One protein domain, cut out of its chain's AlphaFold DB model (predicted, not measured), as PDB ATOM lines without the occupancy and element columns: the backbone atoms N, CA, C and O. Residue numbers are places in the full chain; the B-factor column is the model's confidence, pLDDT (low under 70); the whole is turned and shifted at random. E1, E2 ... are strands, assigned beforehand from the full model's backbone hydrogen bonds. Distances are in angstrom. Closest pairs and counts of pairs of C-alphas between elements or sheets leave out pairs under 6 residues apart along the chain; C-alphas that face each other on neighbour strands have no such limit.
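AT A GLANCE: This is residues 439 to 567 of the 657 residues of the protein "P/Homo B domain-containing protein" of Pseudomonas fluorescens (UniProt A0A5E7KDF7). A strongly twisted four-stranded sheet, E5, E9, E8 and E7, runs through the domain; the hairpin E2 and E3 covers part of it as a loose, partial sandwich, and a small parallel sheet, E1, E4 and E6, lies toward the other end of the longest axis. The hairpins E2-E3 and E7-E8 reach out to the same end. The printed part has 129 residues with no named helix and nine named strands, E1 to E9 in chain order; the class is all strand, though under half of the residues, 57, are in named strands. The sheets are E5 E9 E8 E7, mixed; E1 E4 E6, parallel; and E2 E3, antiparallel. The whole is compact, with a radius of gyration of the C-alphas of 15.0 A and spans of 49 by 39 by 27 A.

HOW THE PARTS SIT: In the largest sheet E7, residues 515 to 525, E8, residues 528 to 538, and E9, residues 547 to 553, form a meander, each strand the antiparallel neighbour of the one before. N 518 and O 535 are 3.0 A apart, and N 552 and O 534 2.8 A, both within hydrogen-bond range. E5, residues 491 to 493, is the parallel neighbour of E9, with N 492 and O 551 at 2.8 A. E8 bends by 60 degrees at residue 531. E2, residues 445 to 452, and E3, residues 458 to 464, form an antiparallel hairpin, with N 449 and O 461 at 2.8 A; E2 bends by 52 degrees at residue 448. This hairpin and the largest sheet make a sandwich, two sheets face to face, with best planes 22 degrees apart; the closest C-alphas of E3 and E8, those of Ala 460 and Leu 530, are 6.5 A apart. In the small sheet E4, residues 476 to 479, is the inner strand, parallel to E1, residues 439 to 441, with N 441 and O 478 at 2.8 A, and to E6, residues 501 to 503, with N 477 and O 501 at 2.8 A. The closest C-alphas of E4 and E9, those of Val 479 and Leu 549, are 7.3 A apart. E1 and E9 are apart.

IN THESE COORDINATES: E1 begins at C-alpha 439 (21.040, 14.952, -13.452). E7 is 29.4 A from first to last C-alpha, E8 28.3 A, E2 20.4 A, E3 18.5 A and E9 18.3 A. E7 ends at C-alpha 525 (49.049, 31.853, -10.401), and E9 ends at C-alpha 553 (32.780, 26.087, -10.170).

THE WHOLE: The C-alphas of Thr 455 and Thr 510 are the two farthest apart, 49.1 A. The printed part has no cut. The links E3 to E4, E4 to E5 and E6 to E7 are long. Residues 554 to 567 hold no named element; of them, 565 to 566 pair in parallel with residues 502 to 503 of E6. The mean pLDDT of the printed part is 80.1; 18 residues are under 70, among them 469 to 474 and 540 to 545.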
ATOM      1  N   VAL A 439      19.673  15.364 -13.096       76.81
ATOM      2  CA  VAL A 439      21.040  14.952 -13.452       76.81
ATOM      3  C   VAL A 439      21.671  14.212 -12.276       76.81
ATOM      4  O   VAL A 439      21.868  14.784 -11.210       76.81
ATOM      5  N   ILE A 440      22.035  12.942 -12.466       76.88
ATOM      6  CA  ILE A 440      22.668  12.136 -11.412       76.88
ATOM      7  C   ILE A 440      24.190  12.343 -11.418       76.88
ATOM      8  O   ILE A 440      24.877  12.095 -12.416       76.88
ATOM      9  N   LEU A 441      24.718  12.763 -10.272       84.62
ATOM     10  CA  LEU A 441      26.128  13.004 -10.007       84.62
ATOM     11  C   LEU A 441      26.786  11.743  -9.421       84.62
ATOM     12  O   LEU A 441      26.737  11.485  -8.220       84.62
ATOM     13  N   ASN A 442      27.427  10.963 -10.294       80.25
ATOM     14  CA  ASN A 442      28.098   9.694  -9.967       80.25
ATOM     15  C   ASN A 442      29.635   9.821  -9.905       80.25
ATOM     16  O   ASN A 442      30.359   8.864 -10.175       80.25
ATOM     17  N   GLY A 443      30.151  11.022  -9.645       79.75
ATOM     18  CA  GLY A 443      31.583  11.301  -9.606       79.75
ATOM     19  C   GLY A 443      32.260  11.377 -10.974       79.75
ATOM     20  O   GLY A 443      31.607  11.558 -12.007       79.75
ATOM     21  N   GLY A 444      33.591  11.253 -10.969       75.62
ATOM     22  CA  GLY A 444      34.437  11.201 -12.169       75.62
ATOM     23  C   GLY A 444      35.288  12.447 -12.446       75.62
ATOM     24  O   GLY A 444      36.047  12.443 -13.415       75.62
ATOM     25  N   ALA A 445      35.209  13.493 -11.622       82.19
ATOM     26  CA  ALA A 445      36.090  14.655 -11.727       82.19
ATOM     27  C   ALA A 445      37.540  14.296 -11.350       82.19
ATOM     28  O   ALA A 445      37.800  13.547 -10.407       82.19
ATOM     29  N   GLY A 446      38.493  14.853 -12.095       79.25
ATOM     30  CA  GLY A 446      39.933  14.631 -11.946       79.25
ATOM     31  C   GLY A 446      40.685  15.778 -11.260       79.25
ATOM     32  O   GLY A 446      41.913  15.744 -11.210       79.25
ATOM     33  N   GLY A 447      39.980  16.802 -10.765       79.12
ATOM     34  CA  GLY A 447      40.587  18.007 -10.193       79.12
ATOM     35  C   GLY A 447      40.874  19.076 -11.252       79.12
ATOM     36  O   GLY A 447      39.960  19.506 -11.953       79.12
ATOM     37  N   ILE A 448      42.128  19.532 -11.342       81.62
ATOM     38  CA  ILE A 448      42.572  20.586 -12.269       81.62
ATOM     39  C   ILE A 448      43.606  20.025 -13.245       81.62
ATOM     40  O   ILE A 448      44.526  19.316 -12.844       81.62
ATOM     41  N   SER A 449      43.476  20.378 -14.521       78.62
ATOM     42  CA  SER A 449      44.522  20.226 -15.531       78.62
ATOM     43  C   SER A 449      45.102  21.593 -15.894       78.62
ATOM     44  O   SER A 449      44.395  22.602 -15.896       78.62
ATOM     45  N   LEU A 450      46.398  21.618 -16.192       76.38
ATOM     46  CA  LEU A 450      47.114  22.778 -16.711       76.38
ATOM     47  C   LEU A 450      47.650  22.413 -18.093       76.38
ATOM     48  O   LEU A 450      48.431  21.472 -18.228       76.38
ATOM     49  N   SER A 451      47.240  23.162 -19.110       79.75
ATOM     50  CA  SER A 451      47.727  23.018 -20.481       79.75
ATOM     51  C   SER A 451      48.139  24.377 -21.043       79.75
ATOM     52  O   SER A 451      47.892  25.413 -20.430       79.75
ATOM     53  N   SER A 452      48.817  24.395 -22.188       70.75
ATOM     54  CA  SER A 452      49.054  25.614 -22.962       70.75
ATOM     55  C   SER A 452      48.162  25.601 -24.196       70.75
ATOM     56  O   SER A 452      48.121  24.590 -24.899       70.75
ATOM     57  N   ASP A 453      47.469  26.700 -24.477       73.38
ATOM     58  CA  ASP A 453      46.715  26.835 -25.722       73.38
ATOM     59  C   ASP A 453      47.646  26.945 -26.948       73.38
ATOM     60  O   ASP A 453      48.874  26.989 -26.833       73.38
ATOM     61  N   ALA A 454      47.061  27.003 -28.149       68.75
ATOM     62  CA  ALA A 454      47.802  27.086 -29.412       68.75
ATOM     63  C   ALA A 454      48.691  28.344 -29.543       68.75
ATOM     64  O   ALA A 454      49.524  28.410 -30.445       68.75
ATOM     65  N   THR A 455      48.534  29.331 -28.654       78.19
ATOM     66  CA  THR A 455      49.347  30.555 -28.591       78.19
ATOM     67  C   THR A 455      50.441  30.496 -27.517       78.19
ATOM     68  O   THR A 455      51.197  31.452 -27.354       78.19
ATOM     69  N   GLY A 456      50.557  29.373 -26.796       69.56
ATOM     70  CA  GLY A 456      51.519  29.179 -25.710       69.56
ATOM     71  C   GLY A 456      51.073  29.767 -24.369       69.56
ATOM     72  O   GLY A 456      51.870  29.818 -23.432       69.56
ATOM     73  N   ARG A 457      49.816  30.213 -24.242       68.50
ATOM     74  CA  ARG A 457      49.276  30.743 -22.986       68.50
ATOM     75  C   ARG A 457      48.817  29.596 -22.092       68.50
ATOM     76  O   ARG A 457      48.084  28.718 -22.534       68.50
ATOM     77  N   PHE A 458      49.224  29.613 -20.823       67.00
ATOM     78  CA  PHE A 458      48.755  28.640 -19.834       67.00
ATOM     79  C   PHE A 458      47.250  28.792 -19.570       67.00
ATOM     80  O   PHE A 458      46.772  29.890 -19.276       67.00
ATOM     81  N   VAL A 459      46.530  27.675 -19.624       74.88
ATOM     82  CA  VAL A 459      45.101  27.540 -19.341       74.88
ATOM     83  C   VAL A 459      44.929  26.494 -18.239       74.88
ATOM     84  O   VAL A 459      45.391  25.360 -18.360       74.88
ATOM     85  N   ALA A 460      44.267  26.889 -17.151       78.00
ATOM     86  CA  ALA A 460      43.811  25.972 -16.114       78.00
ATOM     87  C   ALA A 460      42.356  25.586 -16.401       78.00
ATOM     88  O   ALA A 460      41.519  26.464 -16.607       78.00
ATOM     89  N   SER A 461      42.043  24.295 -16.397       78.00
ATOM     90  CA  SER A 461      40.676  23.802 -16.576       78.00
ATOM     91  C   SER A 461      40.354  22.701 -15.572       78.00
ATOM     92  O   SER A 461      41.243  21.979 -15.120       78.00
ATOM     93  N   LEU A 462      39.072  22.536 -15.243       82.06
ATOM     94  CA  LEU A 462      38.612  21.329 -14.559       82.06
ATOM     95  C   LEU A 462      38.908  20.105 -15.440       82.06
ATOM     96  O   LEU A 462      38.820  20.181 -16.667       82.06
ATOM     97  N   SER A 463      39.302  18.996 -14.819       76.25
ATOM     98  CA  SER A 463      39.630  17.741 -15.502       76.25
ATOM     99  C   SER A 463      38.654  16.625 -15.121       76.25
ATOM    100  O   SER A 463      37.959  16.703 -14.107       76.25
ATOM    101  N   GLY A 464      38.604  15.562 -15.927       81.38
ATOM    102  CA  GLY A 464      37.653  14.461 -15.742       81.38
ATOM    103  C   GLY A 464      36.220  14.842 -16.125       81.38
ATOM    104  O   GLY A 464      36.003  15.697 -16.982       81.38
ATOM    105  N   LYS A 465      35.238  14.180 -15.507       79.12
ATOM    106  CA  LYS A 465      33.813  14.437 -15.732       79.12
ATOM    107  C   LYS A 465      33.380  15.696 -14.978       79.12
ATOM    108  O   LYS A 465      33.377  15.713 -13.749       79.12
ATOM    109  N   VAL A 466      33.002  16.728 -15.730       82.25
ATOM    110  CA  VAL A 466      32.402  17.962 -15.214       82.25
ATOM    111  C   VAL A 466      30.952  17.983 -15.664       82.25
ATOM    112  O   VAL A 466      30.675  17.881 -16.856       82.25
ATOM    113  N   TYR A 467      30.038  18.072 -14.709       81.62
ATOM    114  CA  TYR A 467      28.622  18.247 -14.985       81.62
ATOM    115  C   TYR A 467      28.395  19.725 -15.323       81.62
ATOM    116  O   TYR A 467      28.938  20.601 -14.648       81.62
ATOM    117  N   SER A 468      27.656  20.009 -16.390       74.88
ATOM    118  CA  SER A 468      27.315  21.368 -16.809       74.88
ATOM    119  C   SER A 468      25.839  21.469 -17.151       74.88
ATOM    120  O   SER A 468      25.144  20.463 -17.304       74.88
ATOM    121  N   HIS A 469      25.380  22.705 -17.239       67.19
ATOM    122  CA  HIS A 469      24.037  23.074 -17.637       67.19
ATOM    123  C   HIS A 469      24.092  23.820 -18.980       67.19
ATOM    124  O   HIS A 469      24.861  24.773 -19.105       67.19
ATOM    125  N   ASP A 470      23.248  23.411 -19.939       53.03
ATOM    126  CA  ASP A 470      23.235  23.934 -21.317       53.03
ATOM    127  C   ASP A 470      21.805  24.345 -21.798       53.03
ATOM    128  O   ASP A 470      21.541  24.365 -22.999       53.03
ATOM    129  N   GLY A 471      20.850  24.644 -20.896       58.03
ATOM    130  CA  GLY A 471      19.434  24.926 -21.242       58.03
ATOM    131  C   GLY A 471      18.815  26.119 -20.496       58.03
ATOM    132  O   GLY A 471      19.509  26.819 -19.790       58.03
ATOM    133  N   GLU A 472      17.511  26.394 -20.620       54.50
ATOM    134  CA  GLU A 472      16.856  27.453 -19.807       54.50
ATOM    135  C   GLU A 472      16.088  26.895 -18.593       54.50
ATOM    136  O   GLU A 472      15.913  27.593 -17.594       54.50
ATOM    137  N   ALA A 473      15.705  25.615 -18.623       62.03
ATOM    138  CA  ALA A 473      14.946  24.954 -17.558       62.03
ATOM    139  C   ALA A 473      15.780  24.712 -16.287       62.03
ATOM    140  O   ALA A 473      16.989  24.512 -16.372       62.03
ATOM    141  N   SER A 474      15.132  24.733 -15.117       65.00
ATOM    142  CA  SER A 474      15.714  24.341 -13.820       65.00
ATOM    143  C   SER A 474      16.147  22.870 -13.825       65.00
ATOM    144  O   SER A 474      15.449  22.017 -14.381       65.00
ATOM    145  N   ASN A 475      17.289  22.570 -13.198       74.00
ATOM    146  CA  ASN A 475      17.795  21.210 -13.044       74.00
ATOM    147  C   ASN A 475      17.923  20.791 -11.570       74.00
ATOM    148  O   ASN A 475      18.313  21.579 -10.709       74.00
ATOM    149  N   VAL A 476      17.680  19.507 -11.295       81.50
ATOM    150  CA  VAL A 476      17.972  18.877  -9.999       81.50
ATOM    151  C   VAL A 476      19.201  17.986 -10.145       81.50
ATOM    152  O   VAL A 476      19.183  16.998 -10.877       81.50
ATOM    153  N   PHE A 477      20.279  18.324  -9.446       86.69
ATOM    154  CA  PHE A 477      21.533  17.583  -9.437       86.69
ATOM    155  C   PHE A 477      21.578  16.634  -8.239       86.69
ATOM    156  O   PHE A 477      21.843  17.051  -7.112       86.69
ATOM    157  N   VAL A 478      21.326  15.350  -8.480       87.56
ATOM    158  CA  VAL A 478      21.241  14.326  -7.431       87.56
ATOM    159  C   VAL A 478      22.627  13.786  -7.116       87.56
ATOM    160  O   VAL A 478      23.249  13.141  -7.960       87.56
ATOM    161  N   VAL A 479      23.114  14.019  -5.900       86.88
ATOM    162  CA  VAL A 479      24.361  13.440  -5.398       86.88
ATOM    163  C   VAL A 479      24.099  11.991  -5.008       86.88
ATOM    164  O   VAL A 479      23.540  11.704  -3.949       86.88
ATOM    165  N   ALA A 480      24.510  11.064  -5.873       77.69
ATOM    166  CA  ALA A 480      24.378   9.645  -5.590       77.69
ATOM    167  C   ALA A 480      25.292   9.242  -4.427       77.69
ATOM    168  O   ALA A 480      26.462   9.638  -4.376       77.69
ATOM    169  N   LYS A 481      24.770   8.424  -3.505       79.00
ATOM    170  CA  LYS A 481      25.558   7.857  -2.403       79.00
ATOM    171  C   LYS A 481      26.690   6.998  -2.964       79.00
ATOM    172  O   LYS A 481      26.451   6.104  -3.774       79.00
ATOM    173  N   GLN A 482      27.909   7.228  -2.493       76.88
ATOM    174  CA  GLN A 482      29.074   6.410  -2.821       76.88
ATOM    175  C   GLN A 482      29.628   5.827  -1.519       76.88
ATOM    176  O   GLN A 482      30.127   6.554  -0.659       76.88
ATOM    177  N   GLU A 483      29.474   4.517  -1.329       73.38
ATOM    178  CA  GLU A 483      29.882   3.855  -0.089       73.38
ATOM    179  C   GLU A 483      31.404   3.688  -0.012       73.38
ATOM    180  O   GLU A 483      32.055   3.309  -0.985       73.38
ATOM    181  N   GLY A 484      31.975   3.967   1.163       70.19
ATOM    182  CA  GLY A 484      33.397   3.742   1.445       70.19
ATOM    183  C   GLY A 484      34.371   4.748   0.824       70.19
ATOM    184  O   GLY A 484      35.572   4.486   0.827       70.19
ATOM    185  N   VAL A 485      33.898   5.887   0.303       75.62
ATOM    186  CA  VAL A 485      34.757   6.933  -0.280       75.62
ATOM    187  C   VAL A 485      34.588   8.279   0.431       75.62
ATOM    188  O   VAL A 485      33.474   8.705   0.720       75.62
ATOM    189  N   SER A 486      35.704   8.969   0.685       75.62
ATOM    190  CA  SER A 486      35.747  10.291   1.337       75.62
ATOM    191  C   SER A 486      35.639  11.466   0.360       75.62
ATOM    192  O   SER A 486      35.459  12.605   0.775       75.62
ATOM    193  N   ASN A 487      35.721  11.219  -0.948       85.88
ATOM    194  CA  ASN A 487      35.522  12.238  -1.973       85.88
ATOM    195  C   ASN A 487      34.732  11.641  -3.136       85.88
ATOM    196  O   ASN A 487      35.206  10.736  -3.826       85.88
ATOM    197  N   TYR A 488      33.532  12.177  -3.357       87.69
ATOM    198  CA  TYR A 488      32.587  11.699  -4.366       87.69
ATOM    199  C   TYR A 488      32.971  12.127  -5.788       87.69
ATOM    200  O   TYR A 488      32.360  11.690  -6.761       87.69
ATOM    201  N   LYS A 489      33.996  12.976  -5.929       85.69
ATOM    202  CA  LYS A 489      34.566  13.476  -7.187       85.69
ATOM    203  C   LYS A 489      33.527  14.109  -8.109       85.69
ATOM    204  O   LYS A 489      33.597  13.947  -9.327       85.69
ATOM    205  N   ASN A 490      32.569  14.834  -7.544       90.81
ATOM    206  CA  ASN A 490      31.608  15.609  -8.320       90.81
ATOM    207  C   ASN A 490      32.136  17.031  -8.552       90.81
ATOM    208  O   ASN A 490      32.571  17.704  -7.616       90.81
ATOM    209  N   ALA A 491      32.071  17.497  -9.798       87.44
ATOM    210  CA  ALA A 491      32.340  18.883 -10.165       87.44
ATOM    211  C   ALA A 491      31.210  19.386 -11.064       87.44
ATOM    212  O   ALA A 491      30.957  18.793 -12.111       87.44
ATOM    213  N   LEU A 492      30.547  20.461 -10.647       90.25
ATOM    214  CA  LEU A 492      29.442  21.089 -11.358       90.25
ATOM    215  C   LEU A 492      29.833  22.511 -11.758       90.25
ATOM    216  O   LEU A 492      30.329  23.285 -10.941       90.25
ATOM    217  N   ARG A 493      29.601  22.851 -13.022       86.44
ATOM    218  CA  ARG A 493      29.813  24.182 -13.586       86.44
ATOM    219  C   ARG A 493      28.482  24.788 -14.014       86.44
ATOM    220  O   ARG A 493      27.692  24.121 -14.671       86.44
ATOM    221  N   GLY A 494      28.294  26.071 -13.703       80.69
ATOM    222  CA  GLY A 494      27.111  26.825 -14.127       80.69
ATOM    223  C   GLY A 494      25.873  26.573 -13.269       80.69
ATOM    224  O   GLY A 494      24.768  26.737 -13.768       80.69
ATOM    225  N   PHE A 495      26.048  26.178 -12.002       89.19
ATOM    226  CA  PHE A 495      24.943  26.074 -11.048       89.19
ATOM    227  C   PHE A 495      24.265  27.439 -10.874       89.19
ATOM    228  O   PHE A 495      24.930  28.417 -10.518       89.19
ATOM    229  N   ARG A 496      22.954  27.506 -11.117       82.88
ATOM    230  CA  ARG A 496      22.159  28.726 -10.954       82.88
ATOM    231  C   ARG A 496      21.433  28.679  -9.618       82.88
ATOM    232  O   ARG A 496      20.451  27.959  -9.465       82.88
ATOM    233  N   GLN A 497      21.912  29.478  -8.670       78.44
ATOM    234  CA  GLN A 497      21.268  29.655  -7.369       78.44
ATOM    235  C   GLN A 497      19.777  29.988  -7.534       78.44
ATOM    236  O   GLN A 497      19.410  30.780  -8.404       78.44
ATOM    237  N   GLY A 498      18.921  29.383  -6.709       67.69
ATOM    238  CA  GLY A 498      17.472  29.604  -6.734       67.69
ATOM    239  C   GLY A 498      16.723  28.896  -7.870       67.69
ATOM    240  O   GLY A 498      15.572  28.514  -7.667       67.69
ATOM    241  N   ALA A 499      17.367  28.654  -9.016       75.50
ATOM    242  CA  ALA A 499      16.793  27.894 -10.123       75.50
ATOM    243  C   ALA A 499      17.122  26.402 -10.014       75.50
ATOM    244  O   ALA A 499      16.216  25.580 -10.067       75.50
ATOM    245  N   ASP A 500      18.387  26.036  -9.841       83.50
ATOM    246  CA  ASP A 500      18.819  24.643  -9.760       83.50
ATOM    247  C   ASP A 500      18.814  24.146  -8.301       83.50
ATOM    248  O   ASP A 500      18.940  24.931  -7.359       83.50
ATOM    249  N   LYS A 501      18.680  22.829  -8.093       87.94
ATOM    250  CA  LYS A 501      18.730  22.200  -6.758       87.94
ATOM    251  C   LYS A 501      19.821  21.141  -6.678       87.94
ATOM    252  O   LYS A 501      20.069  20.430  -7.648       87.94
ATOM    253  N   ILE A 502      20.439  21.000  -5.510       91.12
ATOM    254  CA  ILE A 502      21.371  19.919  -5.174       91.12
ATOM    255  C   ILE A 502      20.635  18.931  -4.279       91.12
ATOM    256  O   ILE A 502      20.345  19.215  -3.120       91.12
ATOM    257  N   ASP A 503      20.336  17.755  -4.805       88.81
ATOM    258  CA  ASP A 503      19.637  16.728  -4.050       88.81
ATOM    259  C   ASP A 503      20.628  15.813  -3.325       88.81
ATOM    260  O   ASP A 503      21.401  15.074  -3.936       88.81
ATOM    261  N   LEU A 504      20.612  15.905  -1.997       89.06
ATOM    262  CA  LEU A 504      21.401  15.128  -1.050       89.06
ATOM    263  C   LEU A 504      20.577  14.028  -0.372       89.06
ATOM    264  O   LEU A 504      21.095  13.358   0.525       89.06
ATOM    265  N   SER A 505      19.329  13.794  -0.784       79.38
ATOM    266  CA  SER A 505      18.430  12.815  -0.159       79.38
ATOM    267  C   SER A 505      19.014  11.401  -0.079       79.38
ATOM    268  O   SER A 505      18.763  10.679   0.883       79.38
ATOM    269  N   GLN A 506      19.866  11.019  -1.034       79.81
ATOM    270  CA  GLN A 506      20.525   9.710  -1.057       79.81
ATOM    271  C   GLN A 506      21.731   9.614  -0.111       79.81
ATOM    272  O   GLN A 506      22.188   8.517   0.201       79.81
ATOM    273  N   THR A 507      22.259  10.744   0.359       79.00
ATOM    274  CA  THR A 507      23.480  10.796   1.181       79.00
ATOM    275  C   THR A 507      23.221  10.572   2.672       79.00
ATOM    276  O   THR A 507      24.167  10.346   3.422       79.00
ATOM    277  N   GLY A 508      21.955  10.606   3.108       77.38
ATOM    278  CA  GLY A 508      21.560  10.502   4.519       77.38
ATOM    279  C   GLY A 508      21.672  11.812   5.310       77.38
ATOM    280  O   GLY A 508      21.421  11.823   6.510       77.38
ATOM    281  N   ILE A 509      22.034  12.918   4.657       82.31
ATOM    282  CA  ILE A 509      22.139  14.240   5.281       82.31
ATOM    283  C   ILE A 509      20.742  14.842   5.399       82.31
ATOM    284  O   ILE A 509      20.077  15.051   4.386       82.31
ATOM    285  N   THR A 510      20.305  15.130   6.623       78.25
ATOM    286  CA  THR A 510      18.921  15.539   6.912       78.25
ATOM    287  C   THR A 510      18.705  17.045   6.981       78.25
ATOM    288  O   THR A 510      17.561  17.490   6.959       78.25
ATOM    289  N   ASP A 511      19.769  17.843   7.083       81.06
ATOM    290  CA  ASP A 511      19.644  19.292   7.190       81.06
ATOM    291  C   ASP A 511      20.900  20.049   6.724       81.06
ATOM    292  O   ASP A 511      22.001  19.504   6.640       81.06
ATOM    293  N   PHE A 512      20.730  21.341   6.441       86.19
ATOM    294  CA  PHE A 512      21.791  22.203   5.917       86.19
ATOM    295  C   PHE A 512      22.928  22.462   6.914       86.19
ATOM    296  O   PHE A 512      24.067  22.654   6.496       86.19
ATOM    297  N   SER A 513      22.665  22.446   8.223       83.88
ATOM    298  CA  SER A 513      23.699  22.641   9.248       83.88
ATOM    299  C   SER A 513      24.673  21.463   9.353       83.88
ATOM    300  O   SER A 513      25.782  21.636   9.857       83.88
ATOM    301  N   ALA A 514      24.315  20.296   8.807       83.25
ATOM    302  CA  ALA A 514      25.219  19.157   8.653       83.25
ATOM    303  C   ALA A 514      26.224  19.323   7.489       83.25
ATOM    304  O   ALA A 514      27.064  18.441   7.266       83.25
ATOM    305  N   LEU A 515      26.157  20.433   6.743       91.19
ATOM    306  CA  LEU A 515      27.080  20.760   5.660       91.19
ATOM    307  C   LEU A 515      28.165  21.743   6.110       91.19
ATOM    308  O   LEU A 515      27.905  22.772   6.728       91.19
ATOM    309  N   THR A 516      29.396  21.467   5.697       91.69
ATOM    310  CA  THR A 516      30.494  22.432   5.688       91.69
ATOM    311  C   THR A 516      30.679  22.951   4.269       91.69
ATOM    312  O   THR A 516      31.031  22.194   3.358       91.69
ATOM    313  N   ILE A 517      30.458  24.253   4.098       92.12
ATOM    314  CA  ILE A 517      30.541  24.957   2.818       92.12
ATOM    315  C   ILE A 517      31.718  25.925   2.883       92.12
ATOM    316  O   ILE A 517      31.749  26.826   3.721       92.12
ATOM    317  N   SER A 518      32.704  25.738   2.010       90.50
ATOM    318  CA  SER A 518      33.944  26.513   2.058       90.50
ATOM    319  C   SER A 518      34.365  27.016   0.686       90.50
ATOM    320  O   SER A 518      34.191  26.345  -0.332       90.50
ATOM    321  N   LYS A 519      34.930  28.226   0.652       91.75
ATOM    322  CA  LYS A 519      35.541  28.771  -0.558       91.75
ATOM    323  C   LYS A 519      36.847  28.032  -0.827       91.75
ATOM    324  O   LYS A 519      37.706  27.971   0.050       91.75
ATOM    325  N   VAL A 520      37.031  27.551  -2.056       88.62
ATOM    326  CA  VAL A 520      38.262  26.869  -2.470       88.62
ATOM    327  C   VAL A 520      38.801  27.477  -3.760       88.62
ATOM    328  O   VAL A 520      38.119  27.533  -4.785       88.62
ATOM    329  N   ASN A 521      40.069  27.889  -3.720       86.88
ATOM    330  CA  ASN A 521      40.838  28.277  -4.899       86.88
ATOM    331  C   ASN A 521      41.655  27.066  -5.354       86.88
ATOM    332  O   ASN A 521      42.708  26.779  -4.790       86.88
ATOM    333  N   ARG A 522      41.158  26.334  -6.355       82.25
ATOM    334  CA  ARG A 522      41.793  25.096  -6.834       82.25
ATOM    335  C   ARG A 522      43.000  25.350  -7.742       82.25
ATOM    336  O   ARG A 522      43.824  24.458  -7.914       82.25
ATOM    337  N   SER A 523      43.132  26.555  -8.301       80.31
ATOM    338  CA  SER A 523      44.332  26.982  -9.029       80.31
ATOM    339  C   SER A 523      44.587  28.473  -8.845       80.31
ATOM    340  O   SER A 523      43.692  29.290  -9.070       80.31
ATOM    341  N   THR A 524      45.812  28.836  -8.465       74.38
ATOM    342  CA  THR A 524      46.255  30.228  -8.322       74.38
ATOM    343  C   THR A 524      47.615  30.420  -8.982       74.38
ATOM    344  O   THR A 524      48.553  29.693  -8.661       74.38
ATOM    345  N   ILE A 525      47.757  31.434  -9.838       70.81
ATOM    346  CA  ILE A 525      49.049  31.853 -10.401       70.81
ATOM    347  C   ILE A 525      49.239  33.331 -10.073       70.81
ATOM    348  O   ILE A 525      48.348  34.142 -10.306       70.81
ATOM    349  N   ASN A 526      50.389  33.695  -9.496       74.44
ATOM    350  CA  ASN A 526      50.695  35.072  -9.083       74.44
ATOM    351  C   ASN A 526      49.606  35.714  -8.200       74.44
ATOM    352  O   ASN A 526      49.295  36.891  -8.351       74.44
ATOM    353  N   LYS A 527      49.030  34.936  -7.269       74.50
ATOM    354  CA  LYS A 527      47.923  35.337  -6.373       74.50
ATOM    355  C   LYS A 527      46.585  35.635  -7.070       74.50
ATOM    356  O   LYS A 527      45.649  36.057  -6.402       74.50
ATOM    357  N   ILE A 528      46.470  35.378  -8.371       66.56
ATOM    358  CA  ILE A 528      45.202  35.435  -9.103       66.56
ATOM    359  C   ILE A 528      44.637  34.015  -9.159       66.56
ATOM    360  O   ILE A 528      45.310  33.096  -9.633       66.56
ATOM    361  N   ALA A 529      43.419  33.824  -8.651       79.06
ATOM    362  CA  ALA A 529      42.719  32.551  -8.749       79.06
ATOM    363  C   ALA A 529      42.221  32.345 -10.184       79.06
ATOM    364  O   ALA A 529      41.478  33.166 -10.711       79.06
ATOM    365  N   LEU A 530      42.665  31.260 -10.819       75.56
ATOM    366  CA  LEU A 530      42.275  30.889 -12.183       75.56
ATOM    367  C   LEU A 530      41.116  29.890 -12.196       75.56
ATOM    368  O   LEU A 530      40.334  29.880 -13.138       75.56
ATOM    369  N   VAL A 531      41.012  29.063 -11.153       81.75
ATOM    370  CA  VAL A 531      39.849  28.207 -10.899       81.75
ATOM    371  C   VAL A 531      39.502  28.336  -9.425       81.75
ATOM    372  O   VAL A 531      40.314  28.005  -8.553       81.75
ATOM    373  N   HIS A 532      38.311  28.852  -9.154       87.12
ATOM    374  CA  HIS A 532      37.797  29.087  -7.813       87.12
ATOM    375  C   HIS A 532      36.333  28.689  -7.748       87.12
ATOM    376  O   HIS A 532      35.626  28.746  -8.744       87.12
ATOM    377  N   GLY A 533      35.867  28.315  -6.566       90.12
ATOM    378  CA  GLY A 533      34.492  27.877  -6.393       90.12
ATOM    379  C   GLY A 533      34.191  27.528  -4.950       90.12
ATOM    380  O   GLY A 533      34.963  27.869  -4.050       90.12
ATOM    381  N   VAL A 534      33.091  26.820  -4.744       93.25
ATOM    382  CA  VAL A 534      32.651  26.368  -3.426       93.25
ATOM    383  C   VAL A 534      32.775  24.855  -3.329       93.25
ATOM    384  O   VAL A 534      32.375  24.132  -4.237       93.25
ATOM    385  N   GLU A 535      33.331  24.374  -2.225       93.25
ATOM    386  CA  GLU A 535      33.333  22.959  -1.867       93.25
ATOM    387  C   GLU A 535      32.302  22.695  -0.773       93.25
ATOM    388  O   GLU A 535      32.272  23.392   0.246       93.25
ATOM    389  N   ILE A 536      31.472  21.678  -1.002       94.06
ATOM    390  CA  ILE A 536      30.432  21.213  -0.091       94.06
ATOM    391  C   ILE A 536      30.861  19.857   0.458       94.06
ATOM    392  O   ILE A 536      31.159  18.923  -0.294       94.06
ATOM    393  N   SER A 537      30.885  19.750   1.780       92.31
ATOM    394  CA  SER A 537      31.282  18.540   2.500       92.31
ATOM    395  C   SER A 537      30.398  18.299   3.719       92.31
ATOM    396  O   SER A 537      29.662  19.190   4.133       92.31
ATOM    397  N   THR A 538      30.459  17.102   4.294       89.50
ATOM    398  CA  THR A 538      29.772  16.740   5.544       89.50
ATOM    399  C   THR A 538      30.703  15.937   6.459       89.50
ATOM    400  O   THR A 538      31.731  15.436   5.996       89.50
ATOM    401  N   GLY A 539      30.355  15.817   7.743       80.44
ATOM    402  CA  GLY A 539      31.156  15.135   8.768       80.44
ATOM    403  C   GLY A 539      31.899  16.087   9.714       80.44
ATOM    404  O   GLY A 539      31.812  17.309   9.591       80.44
ATOM    405  N   ALA A 540      32.602  15.526  10.703       62.09
ATOM    406  CA  ALA A 540      33.396  16.307  11.650       62.09
ATOM    407  C   ALA A 540      34.672  16.862  10.984       62.09
ATOM    408  O   ALA A 540      35.091  16.409   9.923       62.09
ATOM    409  N   ALA A 541      35.325  17.838  11.624       54.59
ATOM    410  CA  ALA A 541      36.525  18.498  11.090       54.59
ATOM    411  C   ALA A 541      37.780  17.592  10.990       54.59
ATOM    412  O   ALA A 541      38.840  18.067  10.582       54.59
ATOM    413  N   ASP A 542      37.678  16.319  11.376       62.66
ATOM    414  CA  ASP A 542      38.735  15.316  11.235       62.66
ATOM    415  C   ASP A 542      38.794  14.810   9.774       62.66
ATOM    416  O   ASP A 542      37.757  14.356   9.267       62.66
ATOM    417  N   PRO A 543      39.960  14.871   9.091       57.38
ATOM    418  CA  PRO A 543      40.136  14.414   7.711       57.38
ATOM    419  C   PRO A 543      39.595  13.013   7.405       57.38
ATOM    420  O   PRO A 543      39.123  12.793   6.292       57.38
ATOM    421  N   ASP A 544      39.613  12.095   8.376       57.12
ATOM    422  CA  ASP A 544      39.149  10.712   8.186       57.12
ATOM    423  C   ASP A 544      37.613  10.572   8.246       57.12
ATOM    424  O   ASP A 544      37.056   9.546   7.855       57.12
ATOM    425  N   SER A 545      36.912  11.617   8.701       65.88
ATOM    426  CA  SER A 545      35.447  11.673   8.817       65.88
ATOM    427  C   SER A 545      34.777  12.648   7.840       65.88
ATOM    428  O   SER A 545      33.551  12.640   7.715       65.88
ATOM    429  N   LYS A 546      35.568  13.482   7.146       82.62
ATOM    430  CA  LYS A 546      35.086  14.450   6.154       82.62
ATOM    431  C   LYS A 546      34.757  13.734   4.842       82.62
ATOM    432  O   LYS A 546      35.612  13.078   4.251       82.62
ATOM    433  N   ILE A 547      33.537  13.931   4.347       87.94
ATOM    434  CA  ILE A 547      33.113  13.474   3.019       87.94
ATOM    435  C   ILE A 547      32.923  14.694   2.117       87.94
ATOM    436  O   ILE A 547      32.060  15.534   2.369       87.94
ATOM    437  N   GLU A 548      33.718  14.797   1.055       90.31
ATOM    438  CA  GLU A 548      33.585  15.814   0.009       90.31
ATOM    439  C   GLU A 548      32.523  15.384  -1.004       90.31
ATOM    440  O   GLU A 548      32.705  14.423  -1.757       90.31
ATOM    441  N   LEU A 549      31.405  16.107  -1.013       92.94
ATOM    442  CA  LEU A 549      30.206  15.743  -1.764       92.94
ATOM    443  C   LEU A 549      30.235  16.321  -3.180       92.94
ATOM    444  O   LEU A 549      29.961  15.614  -4.153       92.94
ATOM    445  N   LEU A 550      30.548  17.617  -3.299       93.19
ATOM    446  CA  LEU A 550      30.409  18.371  -4.543       93.19
ATOM    447  C   LEU A 550      31.279  19.632  -4.558       93.19
ATOM    448  O   LEU A 550      31.375  20.354  -3.567       93.19
ATOM    449  N   TYR A 551      31.861  19.923  -5.720       93.25
ATOM    450  CA  TYR A 551      32.471  21.211  -6.035       93.25
ATOM    451  C   TYR A 551      31.628  21.996  -7.040       93.25
ATOM    452  O   TYR A 551      31.299  21.464  -8.101       93.25
ATOM    453  N   LEU A 552      31.346  23.260  -6.730       92.81
ATOM    454  CA  LEU A 552      30.644  24.209  -7.593       92.81
ATOM    455  C   LEU A 552      31.629  25.240  -8.151       92.81
ATOM    456  O   LEU A 552      32.197  26.037  -7.402       92.81
ATOM    457  N   ASP A 553      31.838  25.214  -9.464       89.81
ATOM    458  CA  ASP A 553      32.780  26.087 -10.170       89.81
ATOM    459  C   ASP A 553      32.276  27.538 -10.231       89.81
ATOM    460  O   ASP A 553      31.090  27.785 -10.437       89.81
ATOM    461  N   ALA A 554      33.195  28.493 -10.083       86.50
ATOM    462  CA  ALA A 554      32.981  29.943 -10.154       86.50
ATOM    463  C   ALA A 554      31.974  30.553  -9.152       86.50
ATOM    464  O   ALA A 554      31.606  31.715  -9.304       86.50
ATOM    465  N   LEU A 555      31.585  29.824  -8.102       88.19
ATOM    466  CA  LEU A 555      30.624  30.292  -7.094       88.19
ATOM    467  C   LEU A 555      31.305  30.865  -5.830       88.19
ATOM    468  O   LEU A 555      32.455  30.525  -5.514       88.19
ATOM    469  N   GLU A 556      30.598  31.724  -5.092       87.00
ATOM    470  CA  GLU A 556      30.938  32.208  -3.746       87.00
ATOM    471  C   GLU A 556      30.070  31.548  -2.665       87.00
ATOM    472  O   GLU A 556      28.912  31.215  -2.900       87.00
ATOM    473  N   VAL A 557      30.603  31.396  -1.446       82.94
ATOM    474  CA  VAL A 557      29.877  30.748  -0.330       82.94
ATOM    475  C   VAL A 557      28.570  31.476   0.001       82.94
ATOM    476  O   VAL A 557      27.576  30.834   0.314       82.94
ATOM    477  N   SER A 558      28.544  32.807  -0.120       80.31
ATOM    478  CA  SER A 558      27.349  33.630   0.114       80.31
ATOM    479  C   SER A 558      26.232  33.428  -0.918       80.31
ATOM    480  O   SER A 558      25.145  33.962  -0.733       80.31
ATOM    481  N   GLN A 559      26.499  32.703  -2.008       82.50
ATOM    482  CA  GLN A 559      25.534  32.383  -3.064       82.50
ATOM    483  C   GLN A 559      24.919  30.988  -2.887       82.50
ATOM    484  O   GLN A 559      24.340  30.448  -3.822       82.50
ATOM    485  N   LEU A 560      25.081  30.372  -1.715       86.06
ATOM    486  CA  LEU A 560      24.426  29.118  -1.367       86.06
ATOM    487  C   LEU A 560      23.649  29.282  -0.069       86.06
ATOM    488  O   LEU A 560      24.096  29.925   0.880       86.06
ATOM    489  N   SER A 561      22.495  28.643  -0.027       85.38
ATOM    490  CA  SER A 561      21.579  28.625   1.100       85.38
ATOM    491  C   SER A 561      20.959  27.241   1.243       85.38
ATOM    492  O   SER A 561      21.049  26.422   0.333       85.38
ATOM    493  N   ALA A 562      20.268  26.985   2.355       82.00
ATOM    494  CA  ALA A 562      19.522  25.741   2.541       82.00
ATOM    495  C   ALA A 562      18.500  25.475   1.423       82.00
ATOM    496  O   ALA A 562      18.259  24.319   1.095       82.00
ATOM    497  N   ALA A 563      17.953  26.529   0.807       77.44
ATOM    498  CA  ALA A 563      16.986  26.413  -0.279       77.44
ATOM    499  C   ALA A 563      17.590  25.816  -1.557       77.44
ATOM    500  O   ALA A 563      16.850  25.305  -2.391       77.44
ATOM    501  N   ASP A 564      18.911  25.851  -1.726       87.38
ATOM    502  CA  ASP A 564      19.591  25.263  -2.882       87.38
ATOM    503  C   ASP A 564      19.741  23.735  -2.757       87.38
ATOM    504  O   ASP A 564      20.229  23.093  -3.685       87.38
ATOM    505  N   PHE A 565      19.302  23.139  -1.639       89.00
ATOM    506  CA  PHE A 565      19.482  21.724  -1.320       89.00
ATOM    507  C   PHE A 565      18.160  20.999  -1.050       89.00
ATOM    508  O   PHE A 565      17.225  21.557  -0.480       89.00
ATOM    509  N   ILE A 566      18.110  19.718  -1.411       83.38
ATOM    510  CA  ILE A 566      17.066  18.771  -1.000       83.38
ATOM    511  C   ILE A 566      17.724  17.761  -0.054       83.38
ATOM    512  O   ILE A 566      18.755  17.185  -0.392       83.38
ATOM    513  N   PHE A 567      17.165  17.567   1.140       83.12
ATOM    514  CA  PHE A 567      17.756  16.734   2.194       83.12
ATOM    515  C   PHE A 567      17.036  15.395   2.367       83.12
ATOM    516  O   PHE A 567      15.889  15.215   1.959       83.12
TER     517      PHE A 567